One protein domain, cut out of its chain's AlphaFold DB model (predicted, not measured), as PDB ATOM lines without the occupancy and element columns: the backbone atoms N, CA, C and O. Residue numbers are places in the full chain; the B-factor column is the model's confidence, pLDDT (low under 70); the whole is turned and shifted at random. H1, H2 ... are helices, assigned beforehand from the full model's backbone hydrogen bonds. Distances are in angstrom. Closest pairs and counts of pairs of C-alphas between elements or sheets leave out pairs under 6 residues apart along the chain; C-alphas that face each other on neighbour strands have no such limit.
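Overview. This is residues 73 to 133 of the 136 residues of an uncharacterized protein of Collinsella sp. AF23-3LB (UniProt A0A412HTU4). The longest helix, H3, makes one side, with H1 alongside it running the opposite way and short H2 wedged at one end, touching both. A long loop, residues 95 to 115, joins H2 to H3, and its residues 108 to 114 stick out. The printed part has 61 residues with three named helices, in the order H1, H2, H3, and no named strand: all helix. It is compact, with a radius of gyration of the C-alphas of 12.0 A, spanning 35 by 24 by 17 A.

Arrangement. H3, residues 116 to 131, touches H2, residues 90 to 94, with residues 116 to 120 alone; their closest C-alphas, of Ala 120 and Tyr 91, are 5.9 A apart. H2 touches H1, residues 73 to 83; the closest C-alphas, of Ser 90 and Ala 82, are 4.5 A apart. H1 and H3 are close but not clearly touching, the closest C-alphas, of Leu 75 and Ile 124, being 7.7 A apart; they run opposite ways at a shallow tilt of 22 degrees. In H1, H2 and H3 every O i to N i+4 pair is within hydrogen-bond range.

Along the chain. H3 measures 22.5 A, ending at C-alpha 131 (30.235, -11.635, -14.945). H1 measures 14.9 A from C-alpha 73 (39.311, -16.930, -17.253); H2 measures 6.1 A.

Size, cuts and confidence. The farthest C-alphas, of Ala 87 and Gly 133, are 35.5 A apart. The printed part has no cut. The link H2 to H3 is long; pLDDT is under 70 at residues 98 to 114.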
ATOM      1  N   GLU A  73      38.247 -16.119 -16.657       90.31
ATOM      2  CA  GLU A  73      39.311 -16.930 -17.253       90.31
ATOM      3  C   GLU A  73      38.875 -17.525 -18.596       90.31
ATOM      4  O   GLU A  73      39.637 -17.506 -19.562       90.31
ATOM      5  N   LYS A  74      37.631 -18.009 -18.688       91.31
ATOM      6  CA  LYS A  74      37.075 -18.533 -19.937       91.31
ATOM      7  C   LYS A  74      36.912 -17.427 -20.977       91.31
ATOM      8  O   LYS A  74      37.264 -17.622 -22.137       91.31
ATOM      9  N   LEU A  75      36.413 -16.256 -20.579       94.56
ATOM     10  CA  LEU A  75      36.302 -15.107 -21.479       94.56
ATOM     11  C   LEU A  75      37.681 -14.638 -21.966       94.56
ATOM     12  O   LEU A  75      37.846 -14.368 -23.156       94.56
ATOM     13  N   GLU A  76      38.676 -14.582 -21.083       95.19
ATOM     14  CA  GLU A  76      40.061 -14.264 -21.433       95.19
ATOM     15  C   GLU A  76      40.658 -15.289 -22.398       95.19
ATOM     16  O   GLU A  76      41.298 -14.895 -23.374       95.19
ATOM     17  N   GLU A  77      40.419 -16.586 -22.188       94.00
ATOM     18  CA  GLU A  77      40.854 -17.638 -23.109       94.00
ATOM     19  C   GLU A  77      40.209 -17.460 -24.492       94.00
ATOM     20  O   GLU A  77      40.897 -17.477 -25.518       94.00
ATOM     21  N   ASP A  78      38.895 -17.227 -24.532       93.75
ATOM     22  CA  ASP A  78      38.142 -17.037 -25.769       93.75
ATOM     23  C   ASP A  78      38.638 -15.807 -26.551       93.75
ATOM     24  O   ASP A  78      38.849 -15.870 -27.769       93.75
ATOM     25  N   LEU A  79      38.897 -14.697 -25.851       95.19
ATOM     26  CA  LEU A  79      39.485 -13.483 -26.421       95.19
ATOM     27  C   LEU A  79      40.945 -13.688 -26.844       95.19
ATOM     28  O   LEU A  79      41.344 -13.211 -27.908       95.19
ATOM     29  N   GLY A  80      41.728 -14.430 -26.063       95.12
ATOM     30  CA  GLY A  80      43.110 -14.790 -26.371       95.12
ATOM     31  C   GLY A  80      43.201 -15.556 -27.686       95.12
ATOM     32  O   GLY A  80      43.926 -15.139 -28.594       95.12
ATOM     33  N   ARG A  81      42.363 -16.590 -27.858       93.06
ATOM     34  CA  ARG A  81      42.245 -17.328 -29.126       93.06
ATOM     35  C   ARG A  81      41.864 -16.415 -30.286       93.06
ATOM     36  O   ARG A  81      42.355 -16.619 -31.396       93.06
ATOM     37  N   ALA A  82      41.010 -15.414 -30.065       92.38
ATOM     38  CA  ALA A  82      40.611 -14.440 -31.085       92.38
ATOM     39  C   ALA A  82      41.714 -13.415 -31.427       92.38
ATOM     40  O   ALA A  82      41.773 -12.932 -32.563       92.38
ATOM     41  N   ALA A  83      42.611 -13.117 -30.485       93.69
ATOM     42  CA  ALA A  83      43.696 -12.147 -30.632       93.69
ATOM     43  C   ALA A  83      44.929 -12.696 -31.375       93.69
ATOM     44  O   ALA A  83      45.726 -11.921 -31.902       93.69
ATOM     45  N   GLU A  84      45.086 -14.021 -31.473       92.00
ATOM     46  CA  GLU A  84      46.207 -14.635 -32.197       92.00
ATOM     47  C   GLU A  84      46.261 -14.216 -33.681       92.00
ATOM     48  O   GLU A  84      45.251 -13.897 -34.313       92.00
ATOM     49  N   ARG A  85      47.449 -14.248 -34.291       89.19
ATOM     50  CA  ARG A  85      47.574 -14.028 -35.736       89.19
ATOM     51  C   ARG A  85      47.283 -15.333 -36.474       89.19
ATOM     52  O   ARG A  85      48.082 -16.261 -36.423       89.19
ATOM     53  N   SER A  86      46.171 -15.388 -37.201       87.12
ATOM     54  CA  SER A  86      45.726 -16.591 -37.912       87.12
ATOM     55  C   SER A  86      45.073 -16.256 -39.253       87.12
ATOM     56  O   SER A  86      44.597 -15.142 -39.460       87.12
ATOM     57  N   ALA A  87      45.039 -17.235 -40.161       84.75
ATOM     58  CA  ALA A  87      44.248 -17.168 -41.392       84.75
ATOM     59  C   ALA A  87      42.739 -17.343 -41.129       84.75
ATOM     60  O   ALA A  87      41.923 -17.015 -41.988       84.75
ATOM     61  N   VAL A  88      42.365 -17.855 -39.950       82.81
ATOM     62  CA  VAL A  88      40.965 -17.982 -39.529       82.81
ATOM     63  C   VAL A  88      40.487 -16.669 -38.913       82.81
ATOM     64  O   VAL A  88      41.180 -16.059 -38.092       82.81
ATOM     65  N   THR A  89      39.279 -16.248 -39.285       86.25
ATOM     66  CA  THR A  89      38.639 -15.032 -38.770       86.25
ATOM     67  C   THR A  89      38.554 -15.039 -37.239       86.25
ATOM     68  O   THR A  89      38.368 -16.084 -36.610       86.25
ATOM     69  N   SER A  90      38.727 -13.866 -36.622       88.12
ATOM     70  CA  SER A  90      38.762 -13.683 -35.161       88.12
ATOM     71  C   SER A  90      37.504 -14.210 -34.474       88.12
ATOM     72  O   SER A  90      37.625 -14.955 -33.507       88.12
ATOM     73  N   TYR A  91      36.314 -13.920 -35.008       85.44
ATOM     74  CA  TYR A  91      35.052 -14.419 -34.450       85.44
ATOM     75  C   TYR A  91      34.961 -15.954 -34.465       85.44
ATOM     76  O   TYR A  91      34.486 -16.552 -33.506       85.44
ATOM     77  N   CYS A  92      35.467 -16.636 -35.500       83.69
ATOM     78  CA  CYS A  92      35.465 -18.103 -35.517       83.69
ATOM     79  C   CYS A  92      36.378 -18.678 -34.428       83.69
ATOM     80  O   CYS A  92      36.051 -19.698 -33.822       83.69
ATOM     81  N   ARG A  93      37.516 -18.026 -34.166       86.94
ATOM     82  CA  ARG A  93      38.448 -18.424 -33.103       86.94
ATOM     83  C   ARG A  93      37.900 -18.126 -31.709       86.94
ATOM     84  O   ARG A  93      38.038 -18.978 -30.834       86.94
ATOM     85  N   TYR A  94      37.221 -16.988 -31.551       90.00
ATOM     86  CA  TYR A  94      36.512 -16.610 -30.329       90.00
ATOM     87  C   TYR A  94      35.576 -17.735 -29.874       90.00
ATOM     88  O   TYR A  94      35.784 -18.327 -28.822       90.00
ATOM     89  N   PHE A  95      34.661 -18.163 -30.745       85.19
ATOM     90  CA  PHE A  95      33.724 -19.252 -30.449       85.19
ATOM     91  C   PHE A  95      34.330 -20.667 -30.545       85.19
ATOM     92  O   PHE A  95      33.606 -21.654 -30.436       85.19
ATOM     93  N   ASN A  96      35.639 -20.796 -30.792       85.00
ATOM     94  CA  ASN A  96      36.323 -22.079 -30.992       85.00
ATOM     95  C   ASN A  96      35.675 -22.964 -32.086       85.00
ATOM     96  O   ASN A  96      35.510 -24.177 -31.951       85.00
ATOM     97  N   THR A  97      35.279 -22.342 -33.201       73.62
ATOM     98  CA  THR A  97      34.571 -22.979 -34.333       73.62
ATOM     99  C   THR A  97      35.460 -23.178 -35.562       73.62
ATOM    100  O   THR A  97      34.962 -23.423 -36.659       73.62
ATOM    101  N   THR A  98      36.782 -23.130 -35.384       60.91
ATOM    102  CA  THR A  98      37.841 -23.149 -36.414       60.91
ATOM    103  C   THR A  98      37.699 -24.227 -37.498       60.91
ATOM    104  O   THR A  98      38.207 -24.020 -38.593       60.91
ATOM    105  N   ASN A  99      36.968 -25.323 -37.249       58.50
ATOM    106  CA  ASN A  99      36.703 -26.399 -38.218       58.50
ATOM    107  C   ASN A  99      35.218 -26.810 -38.325       58.50
ATOM    108  O   ASN A  99      34.911 -27.895 -38.815       58.50
ATOM    109  N   ARG A 100      34.281 -25.992 -37.827       59.66
ATOM    110  CA  ARG A 100      32.866 -26.382 -37.660       59.66
ATOM    111  C   ARG A 100      31.881 -25.463 -38.379       59.66
ATOM    112  O   ARG A 100      30.775 -25.283 -37.900       59.66
ATOM    113  N   CYS A 101      32.241 -24.887 -39.529       64.38
ATOM    114  CA  CYS A 101      31.332 -23.993 -40.268       64.38
ATOM    115  C   CYS A 101      29.991 -24.653 -40.643       64.38
ATOM    116  O   CYS A 101      28.981 -23.962 -40.724       64.38
ATOM    117  N   VAL A 102      29.968 -25.977 -40.835       58.16
ATOM    118  CA  VAL A 102      28.727 -26.753 -40.976       58.16
ATOM    119  C   VAL A 102      28.096 -26.909 -39.590       58.16
ATOM    120  O   VAL A 102      28.725 -27.474 -38.698       58.16
ATOM    121  N   ASN A 103      26.867 -26.416 -39.412       57.62
ATOM    122  CA  ASN A 103      26.135 -26.390 -38.138       57.62
ATOM    123  C   ASN A 103      26.725 -25.488 -37.035       57.62
ATOM    124  O   ASN A 103      26.403 -25.661 -35.859       57.62
ATOM    125  N   CYS A 104      27.579 -24.517 -37.375       63.66
ATOM    126  CA  CYS A 104      28.043 -23.534 -36.391       63.66
ATOM    127  C   CYS A 104      26.898 -22.591 -36.021       63.66
ATOM    128  O   CYS A 104      26.285 -22.022 -36.914       63.66
ATOM    129  N   SER A 105      26.656 -22.347 -34.731       61.72
ATOM    130  CA  SER A 105      25.641 -21.397 -34.233       61.72
ATOM    131  C   SER A 105      25.751 -19.987 -34.837       61.72
ATOM    132  O   SER A 105      24.762 -19.269 -34.918       61.72
ATOM    133  N   ILE A 106      26.933 -19.605 -35.329       64.88
ATOM    134  CA  ILE A 106      27.193 -18.341 -36.039       64.88
ATOM    135  C   ILE A 106      26.801 -18.422 -37.526       64.88
ATOM    136  O   ILE A 106      26.448 -17.407 -38.126       64.88
ATOM    137  N   HIS A 107      26.911 -19.608 -38.134       61.47
ATOM    138  CA  HIS A 107      26.720 -19.872 -39.568       61.47
ATOM    139  C   HIS A 107      25.421 -20.626 -39.908       61.47
ATOM    140  O   HIS A 107      25.142 -20.796 -41.089       61.47
ATOM    141  N   ASN A 108      24.657 -21.088 -38.911       55.41
ATOM    142  CA  ASN A 108      23.477 -21.943 -39.090       55.41
ATOM    143  C   ASN A 108      22.221 -21.197 -39.561       55.41
ATOM    144  O   ASN A 108      21.200 -21.837 -39.786       55.41
ATOM    145  N   ASP A 109      22.291 -19.874 -39.706       53.31
ATOM    146  CA  ASP A 109      21.285 -19.131 -40.455       53.31
ATOM    147  C   ASP A 109      21.670 -19.155 -41.932       53.31
ATOM    148  O   ASP A 109      22.725 -18.644 -42.329       53.31
ATOM    149  N   ASP A 110      20.799 -19.764 -42.732       50.19
ATOM    150  CA  ASP A 110      20.819 -19.726 -44.186       50.19
ATOM    151  C   ASP A 110      21.050 -18.295 -44.683       50.19
ATOM    152  O   ASP A 110      20.170 -17.436 -44.666       50.19
ATOM    153  N   GLY A 111      22.267 -18.049 -45.162       47.31
ATOM    154  CA  GLY A 111      22.647 -16.795 -45.790       47.31
ATOM    155  C   GLY A 111      23.695 -16.049 -44.989       47.31
ATOM    156  O   GLY A 111      23.409 -15.462 -43.959       47.31
ATOM    157  N   CYS A 112      24.922 -16.061 -45.517       49.59
ATOM    158  CA  CYS A 112      25.866 -14.939 -45.564       49.59
ATOM    159  C   CYS A 112      25.570 -13.750 -44.617       49.59
ATOM    160  O   CYS A 112      25.369 -12.626 -45.067       49.59
ATOM    161  N   CYS A 113      25.522 -13.976 -43.303       52.75
ATOM    162  CA  CYS A 113      25.253 -12.899 -42.363       52.75
ATOM    163  C   CYS A 113      26.533 -12.072 -42.248       52.75
ATOM    164  O   CYS A 113      27.539 -12.545 -41.721       52.75
ATOM    165  N   THR A 114      26.503 -10.848 -42.765       61.41
ATOM    166  CA  THR A 114      27.583  -9.851 -42.717       61.41
ATOM    167  C   THR A 114      27.877  -9.325 -41.309       61.41
ATOM    168  O   THR A 114      28.782  -8.519 -41.164       61.41
ATOM    169  N   HIS A 115      27.157  -9.800 -40.286       74.31
ATOM    170  CA  HIS A 115      27.178  -9.262 -38.920       74.31
ATOM    171  C   HIS A 115      27.861 -10.174 -37.883       74.31
ATOM    172  O   HIS A 115      27.419 -10.290 -36.738       74.31
ATOM    173  N   LYS A 116      28.878 -10.938 -38.292       79.44
ATOM    174  CA  LYS A 116      29.514 -11.942 -37.412       79.44
ATOM    175  C   LYS A 116      30.389 -11.306 -36.344       79.44
ATOM    176  O   LYS A 116      30.438 -11.818 -35.228       79.44
ATOM    177  N   ASP A 117      31.038 -10.199 -36.684       83.62
ATOM    178  CA  ASP A 117      31.829  -9.423 -35.738       83.62
ATOM    179  C   ASP A 117      30.914  -8.774 -34.690       83.62
ATOM    180  O   ASP A 117      31.169  -8.889 -33.496       83.62
ATOM    181  N   GLU A 118      29.783  -8.195 -35.102       86.44
ATOM    182  CA  GLU A 118      28.785  -7.608 -34.202       86.44
ATOM    183  C   GLU A 118      28.164  -8.651 -33.269       86.44
ATOM    184  O   GLU A 118      27.979  -8.368 -32.088       86.44
ATOM    185  N   ARG A 119      27.891  -9.871 -33.760       84.75
ATOM    186  CA  ARG A 119      27.438 -10.990 -32.913       84.75
ATOM    187  C   ARG A 119      28.490 -11.368 -31.868       84.75
ATOM    188  O   ARG A 119      28.134 -11.564 -30.713       84.75
ATOM    189  N   ALA A 120      29.766 -11.443 -32.254       88.44
ATOM    190  CA  ALA A 120      30.847 -11.734 -31.314       88.44
ATOM    191  C   ALA A 120      30.998 -10.623 -30.261       88.44
ATOM    192  O   ALA A 120      31.088 -10.916 -29.075       88.44
ATOM    193  N   PHE A 121      30.966  -9.348 -30.663       92.12
ATOM    194  CA  PHE A 121      31.024  -8.232 -29.714       92.12
ATOM    195  C   PHE A 121      29.796  -8.165 -28.797       92.12
ATOM    196  O   PHE A 121      29.946  -7.830 -27.625       92.12
ATOM    197  N   GLY A 122      28.608  -8.504 -29.308       91.12
ATOM    198  CA  GLY A 122      27.394  -8.640 -28.504       91.12
ATOM    199  C   GLY A 122      27.535  -9.718 -27.429       91.12
ATOM    200  O   GLY A 122      27.324  -9.424 -26.258       91.12
ATOM    201  N   ASP A 123      27.992 -10.915 -27.810       91.25
ATOM    202  CA  ASP A 123      28.246 -12.020 -26.874       91.25
ATOM    203  C   ASP A 123      29.275 -11.633 -25.797       91.25
ATOM    204  O   ASP A 123      29.023 -11.815 -24.609       91.25
ATOM    205  N   ILE A 124      30.386 -10.990 -26.184       94.00
ATOM    206  CA  ILE A 124      31.395 -10.479 -25.240       94.00
ATOM    207  C   ILE A 124      30.772  -9.496 -24.239       94.00
ATOM    208  O   ILE A 124      31.034  -9.594 -23.041       94.00
ATOM    209  N   LEU A 125      29.964  -8.540 -24.710       94.06
ATOM    210  CA  LEU A 125      29.317  -7.560 -23.836       94.06
ATOM    211  C   LEU A 125      28.350  -8.227 -22.859       94.06
ATOM    212  O   LEU A 125      28.375  -7.902 -21.674       94.06
ATOM    213  N   ASP A 126      27.528  -9.159 -23.335       91.00
ATOM    214  CA  ASP A 126      26.552  -9.850 -22.493       91.00
ATOM    215  C   ASP A 126      27.241 -10.731 -21.442       91.00
ATOM    216  O   ASP A 126      26.842 -10.723 -20.277       91.00
ATOM    217  N   ARG A 127      28.337 -11.407 -21.805       92.75
ATOM    218  CA  ARG A 127      29.183 -12.147 -20.855       92.75
ATOM    219  C   ARG A 127      29.799 -11.230 -19.803       92.75
ATOM    220  O   ARG A 127      29.726 -11.536 -18.619       92.75
ATOM    221  N   ILE A 128      30.329 -10.070 -20.197       93.75
ATOM    222  CA  ILE A 128      30.870  -9.076 -19.254       93.75
ATOM    223  C   ILE A 128      29.792  -8.581 -18.282       93.75
ATOM    224  O   ILE A 128      30.068  -8.456 -17.093       93.75
ATOM    225  N   ARG A 129      28.576  -8.288 -18.759       91.06
ATOM    226  CA  ARG A 129      27.463  -7.845 -17.897       91.06
ATOM    227  C   ARG A 129      27.097  -8.911 -16.867       91.06
ATOM    228  O   ARG A 129      27.049  -8.609 -15.676       91.06
ATOM    229  N   LYS A 130      26.961 -10.164 -17.312       86.50
ATOM    230  CA  LYS A 130      26.711 -11.321 -16.440       86.50
ATOM    231  C   LYS A 130      27.813 -11.509 -15.405       86.50
ATOM    232  O   LYS A 130      27.529 -11.597 -14.218       86.50
ATOM    233  N   LEU A 131      29.076 -11.482 -15.831       88.81
ATOM    234  CA  LEU A 131      30.235 -11.635 -14.945       88.81
ATOM    235  C   LEU A 131      30.414 -10.471 -13.958       88.81
ATOM    236  O   LEU A 131      31.107 -10.618 -12.951       88.81
ATOM    237  N   ARG A 132      29.807  -9.309 -14.224       88.31
ATOM    238  CA  ARG A 132      29.746  -8.175 -13.288       88.31
ATOM    239  C   ARG A 132      28.597  -8.284 -12.280       88.31
ATOM    240  O   ARG A 132      28.535  -7.438 -11.392       88.31
ATOM    241  N   GLY A 133      27.727  -9.288 -12.409       79.12
ATOM    242  CA  GLY A 133      26.537  -9.455 -11.575       79.12
ATOM    243  C   GLY A 133      25.430  -8.450 -11.894       79.12
ATOM    244  O   GLY A 133      24.658  -8.105 -11.013       79.12
TER     245      GLY A 133